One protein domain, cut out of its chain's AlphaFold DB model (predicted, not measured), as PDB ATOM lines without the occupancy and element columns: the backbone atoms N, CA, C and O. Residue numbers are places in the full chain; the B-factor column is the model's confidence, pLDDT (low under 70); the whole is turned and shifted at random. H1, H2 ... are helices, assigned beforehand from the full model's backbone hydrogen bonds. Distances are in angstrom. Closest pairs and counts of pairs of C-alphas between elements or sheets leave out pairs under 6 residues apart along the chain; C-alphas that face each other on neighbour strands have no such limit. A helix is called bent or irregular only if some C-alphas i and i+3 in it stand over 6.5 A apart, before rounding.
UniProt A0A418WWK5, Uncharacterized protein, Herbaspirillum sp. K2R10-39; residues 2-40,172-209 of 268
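What this domain is: This is residues 2 to 40 and 172 to 209 of the 268 residues of an uncharacterized protein of Herbaspirillum sp. K2R10-39 (UniProt A0A418WWK5). Two long helices, H2 and H3, run in much the same direction like the two tines of a fork, and the short helix H1 packs on both near the end where they begin, running the other way. The far parts stick out: residues 31 to 40, of which 31 to 39 belong to H2, and residues 193 to 209 of H3 stand free, while the body without them is compact. The printed part has 77 residues with three named helices in the order H1, H2, H3 and no named strand, and its class is all helix. The whole is loose, with a radius of gyration of the C-alphas of 14.7 A, and its outline is a rod spanning 48 by 22 by 18 A.

Where its parts are: H1 is residues 2 to 12, from C-alpha 2 at (2.730, -2.232, 103.076) to C-alpha 12, 15.4 A away. After a short link of 6 residues comes H2, residues 19 to 39, which measures 28.4 A from its first to its last C-alpha and begins at C-alpha 19, (7.765, 3.223, 87.685). H2 is irregular, with C-alphas 34 and 37 at 7.3 A, and it has a kink of 31 degrees near residue 33. H3, residues 178 to 209, is the longest helix, 45.8 A from first to last C-alpha, and ends at C-alpha 209, (-18.805, 2.860, 122.243).

How they stand to each other: H1 and H2 form a helical hairpin. They touch, with the C-alphas of Leu 4 and Lys 25 the closest at 6.3 A, and H2 does so with residues 22 to 26 alone. Their lines stand at a shallow tilt of 29 degrees, and they run opposite ways. H1 also touches H3, which does so with residues 178 to 192 alone; the closest C-alphas of the two are those of Lys 5 and Leu 185, 6.3 A apart. The tilt between H1 and H3 is a shallow 12 degrees, and these two run opposite ways. H2 and H3 are apart, with no C-alpha of the one within 8 A of the other. In H1 and H3 every O i to N i+4 pair is within hydrogen-bond range; in H2 15 of 17 are.

The domain as a whole: The two C-alphas farthest apart are those of Gly 14 and Ala 209, at 47.8 A. Without the stretches that stand free, the body has 50 residues, spans 24 by 19 by 18 A and has a radius of gyration of 9.5 A. Residues 41 to 171 of the chain are cut out and not printed, and C-alphas 40 and 172 are 22.8 A apart across that cut. The link from H2 to H3 runs across the cut, and the link from H1 to H2, printed whole, is short. The mean pLDDT of the printed part is 88.7, and no printed residue is under 70.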
ATOM      1  N   GLU A   2       1.703  -1.158 103.029       87.25
ATOM      2  CA  GLU A   2       2.730  -2.232 103.076       87.25
ATOM      3  C   GLU A   2       3.211  -2.663 101.675       87.25
ATOM      4  O   GLU A   2       4.406  -2.768 101.409       87.25
ATOM      5  N   SER A   3       2.284  -2.798 100.723       86.81
ATOM      6  CA  SER A   3       2.615  -3.101  99.325       86.81
ATOM      7  C   SER A   3       3.318  -1.956  98.584       86.81
ATOM      8  O   SER A   3       3.935  -2.206  97.558       86.81
ATOM      9  N   LEU A   4       3.214  -0.709  99.057       87.00
ATOM     10  CA  LEU A   4       3.954   0.431  98.507       87.00
ATOM     11  C   LEU A   4       5.385   0.439  99.059       87.00
ATOM     12  O   LEU A   4       6.335   0.559  98.294       87.00
ATOM     13  N   LYS A   5       5.538   0.219 100.371       91.00
ATOM     14  CA  LYS A   5       6.834   0.022 101.034       91.00
ATOM     15  C   LYS A   5       7.635  -1.099 100.366       91.00
ATOM     16  O   LYS A   5       8.800  -0.900 100.044       91.00
ATOM     17  N   SER A   6       7.011  -2.256 100.131       89.94
ATOM     18  CA  SER A   6       7.659  -3.398  99.472       89.94
ATOM     19  C   SER A   6       8.169  -3.048  98.071       89.94
ATOM     20  O   SER A   6       9.314  -3.356  97.743       89.94
ATOM     21  N   ASP A   7       7.353  -2.370  97.262       88.31
ATOM     22  CA  ASP A   7       7.714  -1.980  95.895       88.31
ATOM     23  C   ASP A   7       8.854  -0.958  95.861       88.31
ATOM     24  O   ASP A   7       9.783  -1.102  95.067       88.31
ATOM     25  N   ILE A   8       8.818   0.049  96.741       88.50
ATOM     26  CA  ILE A   8       9.889   1.048  96.848       88.50
ATOM     27  C   ILE A   8      11.196   0.377  97.289       88.50
ATOM     28  O   ILE A   8      12.237   0.598  96.671       88.50
ATOM     29  N   SER A   9      11.153  -0.493  98.303       89.88
ATOM     30  CA  SER A   9      12.328  -1.247  98.759       89.88
ATOM     31  C   SER A   9      12.898  -2.151  97.665       89.88
ATOM     32  O   SER A   9      14.113  -2.210  97.482       89.88
ATOM     33  N   ALA A  10      12.035  -2.831  96.907       88.81
ATOM     34  CA  ALA A  10      12.446  -3.664  95.783       88.81
ATOM     35  C   ALA A  10      13.106  -2.833  94.670       88.81
ATOM     36  O   ALA A  10      14.146  -3.242  94.153       88.81
ATOM     37  N   LYS A  11      12.562  -1.648  94.362       88.75
ATOM     38  CA  LYS A  11      13.133  -0.709  93.386       88.75
ATOM     39  C   LYS A  11      14.504  -0.179  93.828       88.75
ATOM     40  O   LYS A  11      15.433  -0.158  93.029       88.75
ATOM     41  N   ILE A  12      14.668   0.179  95.106       89.44
ATOM     42  CA  ILE A  12      15.966   0.605  95.672       89.44
ATOM     43  C   ILE A  12      17.000  -0.531  95.620       89.44
ATOM     44  O   ILE A  12      18.177  -0.277  95.377       89.44
ATOM     45  N   ALA A  13      16.568  -1.780  95.815       90.06
ATOM     46  CA  ALA A  13      17.412  -2.970  95.716       90.06
ATOM     47  C   ALA A  13      17.743  -3.388  94.264       90.06
ATOM     48  O   ALA A  13      18.322  -4.452  94.059       90.06
ATOM     49  N   GLY A  14      17.362  -2.590  93.258       84.69
ATOM     50  CA  GLY A  14      17.654  -2.857  91.848       84.69
ATOM     51  C   GLY A  14      16.768  -3.925  91.203       84.69
ATOM     52  O   GLY A  14      17.074  -4.382  90.104       84.69
ATOM     53  N   ARG A  15      15.670  -4.344  91.849       85.56
ATOM     54  CA  ARG A  15      14.704  -5.264  91.227       85.56
ATOM     55  C   ARG A  15      13.844  -4.521  90.212       85.56
ATOM     56  O   ARG A  15      13.489  -3.362  90.421       85.56
ATOM     57  N   GLN A  16      13.442  -5.220  89.149       81.06
ATOM     58  CA  GLN A  16      12.515  -4.679  88.159       81.06
ATOM     59  C   GLN A  16      11.115  -4.509  88.761       81.06
ATOM     60  O   GLN A  16      10.304  -5.430  88.786       81.06
ATOM     61  N   VAL A  17      10.840  -3.302  89.245       85.50
ATOM     62  CA  VAL A  17       9.504  -2.812  89.586       85.50
ATOM     63  C   VAL A  17       9.218  -1.636  88.666       85.50
ATOM     64  O   VAL A  17      10.049  -0.738  88.549       85.50
ATOM     65  N   SER A  18       8.062  -1.634  87.999       86.12
ATOM     66  CA  SER A  18       7.745  -0.562  87.055       86.12
ATOM     67  C   SER A  18       7.492   0.773  87.767       86.12
ATOM     68  O   SER A  18       6.796   0.844  88.785       86.12
ATOM     69  N   ASP A  19       8.001   1.861  87.190       85.19
ATOM     70  CA  ASP A  19       7.765   3.223  87.685       85.19
ATOM     71  C   ASP A  19       6.279   3.581  87.691       85.19
ATOM     72  O   ASP A  19       5.793   4.263  88.599       85.19
ATOM     73  N   ALA A  20       5.541   3.063  86.706       87.25
ATOM     74  CA  ALA A  20       4.098   3.206  86.605       87.25
ATOM     75  C   ALA A  20       3.370   2.561  87.794       87.25
ATOM     76  O   ALA A  20       2.421   3.149  88.317       87.25
ATOM     77  N   GLN A  21       3.828   1.395  88.263       89.12
ATOM     78  CA  GLN A  21       3.247   0.708  89.417       89.12
ATOM     79  C   GLN A  21       3.475   1.487  90.714       89.12
ATOM     80  O   GLN A  21       2.518   1.721  91.456       89.12
ATOM     81  N   VAL A  22       4.707   1.942  90.967       88.44
ATOM     82  CA  VAL A  22       5.019   2.766  92.149       88.44
ATOM     83  C   VAL A  22       4.194   4.053  92.111       88.44
ATOM     84  O   VAL A  22       3.410   4.311  93.020       88.44
ATOM     85  N   SER A  23       4.257   4.803  91.010       88.44
ATOM     86  CA  SER A  23       3.519   6.065  90.844       88.44
ATOM     87  C   SER A  23       1.998   5.887  90.915       88.44
ATOM     88  O   SER A  23       1.282   6.770  91.388       88.44
ATOM     89  N   GLY A  24       1.471   4.750  90.452       90.12
ATOM     90  CA  GLY A  24       0.060   4.386  90.597       90.12
ATOM     91  C   GLY A  24      -0.345   4.211  92.060       90.12
ATOM     92  O   GLY A  24      -1.347   4.784  92.489       90.12
ATOM     93  N   LYS A  25       0.464   3.495  92.849       89.44
ATOM     94  CA  LYS A  25       0.231   3.295  94.288       89.44
ATOM     95  C   LYS A  25       0.359   4.592  95.093       89.44
ATOM     96  O   LYS A  25      -0.461   4.810  95.985       89.44
ATOM     97  N   LEU A  26       1.326   5.462  94.770       89.94
ATOM     98  CA  LEU A  26       1.426   6.796  95.387       89.94
ATOM     99  C   LEU A  26       0.142   7.599  95.146       89.94
ATOM    100  O   LEU A  26      -0.473   8.073  96.098       89.94
ATOM    101  N   ARG A  27      -0.317   7.682  93.889       91.25
ATOM    102  CA  ARG A  27      -1.554   8.399  93.533       91.25
ATOM    103  C   ARG A  27      -2.791   7.811  94.206       91.25
ATOM    104  O   ARG A  27      -3.640   8.562  94.677       91.25
ATOM    105  N   GLN A  28      -2.899   6.484  94.273       90.88
ATOM    106  CA  GLN A  28      -4.002   5.819  94.968       90.88
ATOM    107  C   GLN A  28      -4.037   6.210  96.447       90.88
ATOM    108  O   GLN A  28      -5.103   6.528  96.973       90.88
ATOM    109  N   PHE A  29      -2.880   6.219  97.111       91.38
ATOM    110  CA  PHE A  29      -2.794   6.630  98.504       91.38
ATOM    111  C   PHE A  29      -3.108   8.121  98.684       91.38
ATOM    112  O   PHE A  29      -3.896   8.460  99.559       91.38
ATOM    113  N   ALA A  30      -2.591   8.996  97.818       90.62
ATOM    114  CA  ALA A  30      -2.913  10.423  97.837       90.62
ATOM    115  C   ALA A  30      -4.421  10.687  97.668       90.62
ATOM    116  O   ALA A  30      -5.000  11.503  98.383       90.62
ATOM    117  N   ASN A  31      -5.091   9.951  96.774       90.81
ATOM    118  CA  ASN A  31      -6.546  10.016  96.615       90.81
ATOM    119  C   ASN A  31      -7.282   9.585  97.892       90.81
ATOM    120  O   ASN A  31      -8.166  10.304  98.352       90.81
ATOM    121  N   ALA A  32      -6.903   8.443  98.477       89.88
ATOM    122  CA  ALA A  32      -7.504   7.949  99.715       89.88
ATOM    123  C   ALA A  32      -7.284   8.926 100.883       89.88
ATOM    124  O   ALA A  32      -8.194   9.163 101.672       89.88
ATOM    125  N   TRP A  33      -6.104   9.543 100.957       90.56
ATOM    126  CA  TRP A  33      -5.787  10.566 101.949       90.56
ATOM    127  C   TRP A  33      -6.639  11.827 101.787       90.56
ATOM    128  O   TRP A  33      -7.180  12.328 102.765       90.56
ATOM    129  N   ARG A  34      -6.841  12.310 100.555       89.12
ATOM    130  CA  ARG A  34      -7.738  13.449 100.287       89.12
ATOM    131  C   ARG A  34      -9.202  13.136 100.599       89.12
ATOM    132  O   ARG A  34      -9.937  14.012 101.038       89.12
ATOM    133  N   GLN A  35      -9.628  11.892 100.389       88.94
ATOM    134  CA  GLN A  35     -10.992  11.436 100.677       88.94
ATOM    135  C   GLN A  35     -11.212  11.074 102.152       88.94
ATOM    136  O   GLN A  35     -12.359  10.919 102.564       88.94
ATOM    137  N   ARG A  36     -10.142  10.999 102.953       90.81
ATOM    138  CA  ARG A  36     -10.131  10.607 104.370       90.81
ATOM    139  C   ARG A  36     -11.258  11.246 105.170       90.81
ATOM    140  O   ARG A  36     -12.046  10.509 105.749       90.81
ATOM    141  N   HIS A  37     -11.360  12.577 105.163       86.56
ATOM    142  CA  HIS A  37     -12.374  13.302 105.935       86.56
ATOM    143  C   HIS A  37     -13.796  12.836 105.577       86.56
ATOM    144  O   HIS A  37     -14.594  12.553 106.465       86.56
ATOM    145  N   ALA A  38     -14.106  12.680 104.286       85.12
ATOM    146  CA  ALA A  38     -15.408  12.180 103.843       85.12
ATOM    147  C   ALA A  38     -15.617  10.700 104.214       85.12
ATOM    148  O   ALA A  38     -16.664  10.341 104.747       85.12
ATOM    149  N   SER A  39     -14.614   9.845 103.992       85.31
ATOM    150  CA  SER A  39     -14.679   8.411 104.299       85.31
ATOM    151  C   SER A  39     -14.791   8.110 105.798       85.31
ATOM    152  O   SER A  39     -15.366   7.091 106.166       85.31
ATOM    153  N   SER A  40     -14.272   8.985 106.665       82.81
ATOM    154  CA  SER A  40     -14.398   8.877 108.122       82.81
ATOM    155  C   SER A  40     -15.640   9.573 108.685       82.81
ATOM    156  O   SER A  40     -15.747   9.718 109.901       82.81
ATOM    157  N   ALA A 172       3.790  15.238  98.472       88.06
ATOM    158  CA  ALA A 172       5.219  15.545  98.519       88.06
ATOM    159  C   ALA A 172       6.108  14.340  98.153       88.06
ATOM    160  O   ALA A 172       7.323  14.493  98.007       88.06
ATOM    161  N   TRP A 173       5.538  13.138  98.018       90.50
ATOM    162  CA  TRP A 173       6.298  11.915  97.775       90.50
ATOM    163  C   TRP A 173       6.774  11.804  96.333       90.50
ATOM    164  O   TRP A 173       6.020  11.970  95.373       90.50
ATOM    165  N   GLN A 174       8.049  11.459  96.192       88.19
ATOM    166  CA  GLN A 174       8.773  11.477  94.931       88.19
ATOM    167  C   GLN A 174       9.400  10.112  94.634       88.19
ATOM    168  O   GLN A 174       9.820   9.380  95.532       88.19
ATOM    169  N   ALA A 175       9.435   9.746  93.355       84.88
ATOM    170  CA  ALA A 175       9.904   8.434  92.899       84.88
ATOM    171  C   ALA A 175      10.795   8.512  91.647       84.88
ATOM    172  O   ALA A 175      11.024   7.480  91.004       84.88
ATOM    173  N   GLN A 176      11.267   9.719  91.299       84.12
ATOM    174  CA  GLN A 176      12.038   9.993  90.083       84.12
ATOM    175  C   GLN A 176      13.481   9.483  90.168       84.12
ATOM    176  O   GLN A 176      14.016   9.023  89.164       84.12
ATOM    177  N   ASP A 177      14.101   9.520  91.351       87.56
ATOM    178  CA  ASP A 177      15.478   9.064  91.556       87.56
ATOM    179  C   ASP A 177      15.645   8.228  92.839       87.56
ATOM    180  O   ASP A 177      14.726   8.073  93.647       87.56
ATOM    181  N   VAL A 178      16.831   7.639  93.017       86.75
ATOM    182  CA  VAL A 178      17.134   6.746  94.149       86.75
ATOM    183  C   VAL A 178      17.149   7.483  95.493       86.75
ATOM    184  O   VAL A 178      16.786   6.885  96.506       86.75
ATOM    185  N   GLN A 179      17.547   8.757  95.532       89.69
ATOM    186  CA  GLN A 179      17.552   9.550  96.766       89.69
ATOM    187  C   GLN A 179      16.120   9.890  97.187       89.69
ATOM    188  O   GLN A 179      15.729   9.610  98.322       89.69
ATOM    189  N   ALA A 180      15.305  10.364  96.247       89.88
ATOM    190  CA  ALA A 180      13.878  10.593  96.413       89.88
ATOM    191  C   ALA A 180      13.148   9.314  96.848       89.88
ATOM    192  O   ALA A 180      12.349   9.347  97.779       89.88
ATOM    193  N   LEU A 181      13.470   8.155  96.260       90.00
ATOM    194  CA  LEU A 181      12.899   6.870  96.680       90.00
ATOM    195  C   LEU A 181      13.257   6.511  98.124       90.00
ATOM    196  O   LEU A 181      12.399   6.013  98.852       90.00
ATOM    197  N   ARG A 182      14.499   6.758  98.561       92.38
ATOM    198  CA  ARG A 182      14.912   6.521  99.955       92.38
ATOM    199  C   ARG A 182      14.176   7.449 100.920       92.38
ATOM    200  O   ARG A 182      13.693   6.974 101.946       92.38
ATOM    201  N   GLN A 183      14.045   8.730 100.582       92.31
ATOM    202  CA  GLN A 183      13.298   9.699 101.386       92.31
ATOM    203  C   GLN A 183      11.812   9.328 101.470       92.31
ATOM    204  O   GLN A 183      11.254   9.234 102.564       92.31
ATOM    205  N   THR A 184      11.189   9.018 100.333       92.62
ATOM    206  CA  THR A 184       9.800   8.554 100.272       92.62
ATOM    207  C   THR A 184       9.616   7.260 101.060       92.62
ATOM    208  O   THR A 184       8.624   7.121 101.766       92.62
ATOM    209  N   LEU A 185      10.566   6.316 101.019       91.50
ATOM    210  CA  LEU A 185      10.492   5.098 101.831       91.50
ATOM    211  C   LEU A 185      10.449   5.419 103.330       91.50
ATOM    212  O   LEU A 185       9.623   4.852 104.046       91.50
ATOM    213  N   GLN A 186      11.307   6.327 103.804       92.94
ATOM    214  CA  GLN A 186      11.313   6.756 105.206       92.94
ATOM    215  C   GLN A 186       9.977   7.398 105.597       92.94
ATOM    216  O   GLN A 186       9.397   7.032 106.619       92.94
ATOM    217  N   GLN A 187       9.447   8.290 104.757       91.56
ATOM    218  CA  GLN A 187       8.152   8.934 104.981       91.56
ATOM    219  C   GLN A 187       6.990   7.929 104.962       91.56
ATOM    220  O   GLN A 187       6.105   7.996 105.809       91.56
ATOM    221  N   VAL A 188       7.006   6.951 104.050       91.38
ATOM    222  CA  VAL A 188       6.006   5.874 103.972       91.38
ATOM    223  C   VAL A 188       6.029   5.005 105.227       91.38
ATOM    224  O   VAL A 188       4.965   4.624 105.705       91.38
ATOM    225  N   ILE A 189       7.211   4.692 105.768       91.62
ATOM    226  CA  ILE A 189       7.342   3.927 107.017       91.62
ATOM    227  C   ILE A 189       6.756   4.723 108.189       91.62
ATOM    228  O   ILE A 189       5.893   4.203 108.890       91.62
ATOM    229  N   GLN A 190       7.132   5.996 108.342       91.38
ATOM    230  CA  GLN A 190       6.589   6.861 109.397       91.38
ATOM    231  C   GLN A 190       5.064   7.011 109.288       91.38
ATOM    232  O   GLN A 190       4.348   6.893 110.280       91.38
ATOM    233  N   ALA A 191       4.552   7.220 108.073       90.38
ATOM    234  CA  ALA A 191       3.120   7.298 107.812       90.38
ATOM    235  C   ALA A 191       2.404   5.994 108.185       90.38
ATOM    236  O   ALA A 191       1.314   6.013 108.752       90.38
ATOM    237  N   LEU A 192       3.012   4.849 107.883       90.12
ATOM    238  CA  LEU A 192       2.456   3.539 108.185       90.12
ATOM    239  C   LEU A 192       2.355   3.299 109.696       90.12
ATOM    240  O   LEU A 192       1.327   2.795 110.150       90.12
ATOM    241  N   ASP A 193       3.367   3.704 110.459       90.75
ATOM    242  CA  ASP A 193       3.348   3.608 111.919       90.75
ATOM    243  C   ASP A 193       2.267   4.513 112.526       90.75
ATOM    244  O   ASP A 193       1.469   4.047 113.341       90.75
ATOM    245  N   ARG A 194       2.132   5.760 112.049       89.00
ATOM    246  CA  ARG A 194       1.046   6.661 112.485       89.00
ATOM    247  C   ARG A 194      -0.344   6.105 112.165       89.00
ATOM    248  O   ARG A 194      -1.244   6.160 112.998       89.00
ATOM    249  N   ILE A 195      -0.528   5.517 110.981       90.19
ATOM    250  CA  ILE A 195      -1.798   4.880 110.600       90.19
ATOM    251  C   ILE A 195      -2.105   3.685 111.511       90.19
ATOM    252  O   ILE A 195      -3.260   3.496 111.888       90.19
ATOM    253  N   LYS A 196      -1.104   2.874 111.882       90.44
ATOM    254  CA  LYS A 196      -1.293   1.762 112.830       90.44
ATOM    255  C   LYS A 196      -1.749   2.271 114.198       90.44
ATOM    256  O   LYS A 196      -2.772   1.803 114.688       90.44
ATOM    257  N   GLN A 197      -1.068   3.276 114.742       89.69
ATOM    258  CA  GLN A 197      -1.427   3.893 116.025       89.69
ATOM    259  C   GLN A 197      -2.846   4.475 116.003       89.69
ATOM    260  O   GLN A 197      -3.648   4.205 116.894       89.69
ATOM    261  N   SER A 198      -3.200   5.211 114.948       88.81
ATOM    262  CA  SER A 198      -4.546   5.769 114.789       88.81
ATOM    263  C   SER A 198      -5.619   4.676 114.738       88.81
ATOM    264  O   SER A 198      -6.641   4.769 115.416       88.81
ATOM    265  N   ARG A 199      -5.370   3.571 114.021       89.50
ATOM    266  CA  ARG A 199      -6.294   2.425 113.986       89.50
ATOM    267  C   ARG A 199      -6.510   1.794 115.360       89.50
ATOM    268  O   ARG A 199      -7.630   1.383 115.645       89.50
ATOM    269  N   GLU A 200      -5.476   1.719 116.193       90.38
ATOM    270  CA  GLU A 200      -5.582   1.220 117.572       90.38
ATOM    271  C   GLU A 200      -6.368   2.171 118.485       90.38
ATOM    272  O   GLU A 200      -7.066   1.736 119.399       90.38
ATOM    273  N   VAL A 201      -6.275   3.485 118.265       88.38
ATOM    274  CA  VAL A 201      -7.105   4.469 118.976       88.38
ATOM    275  C   VAL A 201      -8.568   4.327 118.557       88.38
ATOM    276  O   VAL A 201      -9.444   4.218 119.413       88.38
ATOM    277  N   VAL A 202      -8.837   4.252 117.253       87.94
ATOM    278  CA  VAL A 202     -10.195   4.090 116.716       87.94
ATOM    279  C   VAL A 202     -10.823   2.769 117.165       87.94
ATOM    280  O   VAL A 202     -11.992   2.751 117.545       87.94
ATOM    281  N   SER A 203     -10.073   1.662 117.166       88.25
ATOM    282  CA  SER A 203     -10.597   0.364 117.613       88.25
ATOM    283  C   SER A 203     -10.970   0.373 119.095       88.25
ATOM    284  O   SER A 203     -12.019  -0.158 119.458       88.25
ATOM    285  N   ARG A 204     -10.164   1.028 119.943       89.12
ATOM    286  CA  ARG A 204     -10.489   1.241 121.361       89.12
ATOM    287  C   ARG A 204     -11.733   2.105 121.529       89.12
ATOM    288  O   ARG A 204     -12.653   1.696 122.230       89.12
ATOM    289  N   ALA A 205     -11.811   3.234 120.826       86.50
ATOM    290  CA  ALA A 205     -12.978   4.114 120.875       86.50
ATOM    291  C   ALA A 205     -14.269   3.395 120.433       86.50
ATOM    292  O   ALA A 205     -15.326   3.582 121.039       86.50
ATOM    293  N   LEU A 206     -14.182   2.527 119.418       86.19
ATOM    294  CA  LEU A 206     -15.296   1.697 118.962       86.19
ATOM    295  C   LEU A 206     -15.702   0.649 120.008       86.19
ATOM    296  O   LEU A 206     -16.893   0.486 120.264       86.19
ATOM    297  N   ALA A 207     -14.741  -0.038 120.630       87.00
ATOM    298  CA  ALA A 207     -15.015  -1.013 121.689       87.00
ATOM    299  C   ALA A 207     -15.679  -0.352 122.910       87.00
ATOM    300  O   ALA A 207     -16.652  -0.870 123.461       87.00
ATOM    301  N   GLU A 208     -15.213   0.836 123.294       87.62
ATOM    302  CA  GLU A 208     -15.835   1.630 124.350       87.62
ATOM    303  C   GLU A 208     -17.258   2.050 123.975       87.62
ATOM    304  O   GLU A 208     -18.168   1.920 124.797       87.62
ATOM    305  N   ALA A 209     -17.477   2.511 122.740       84.62
ATOM    306  CA  ALA A 209     -18.805   2.860 122.243       84.62
ATOM    307  C   ALA A 209     -19.758   1.655 122.249       84.62
ATOM    308  O   ALA A 209     -20.873   1.783 122.753       84.62
TER     309      ALA A 209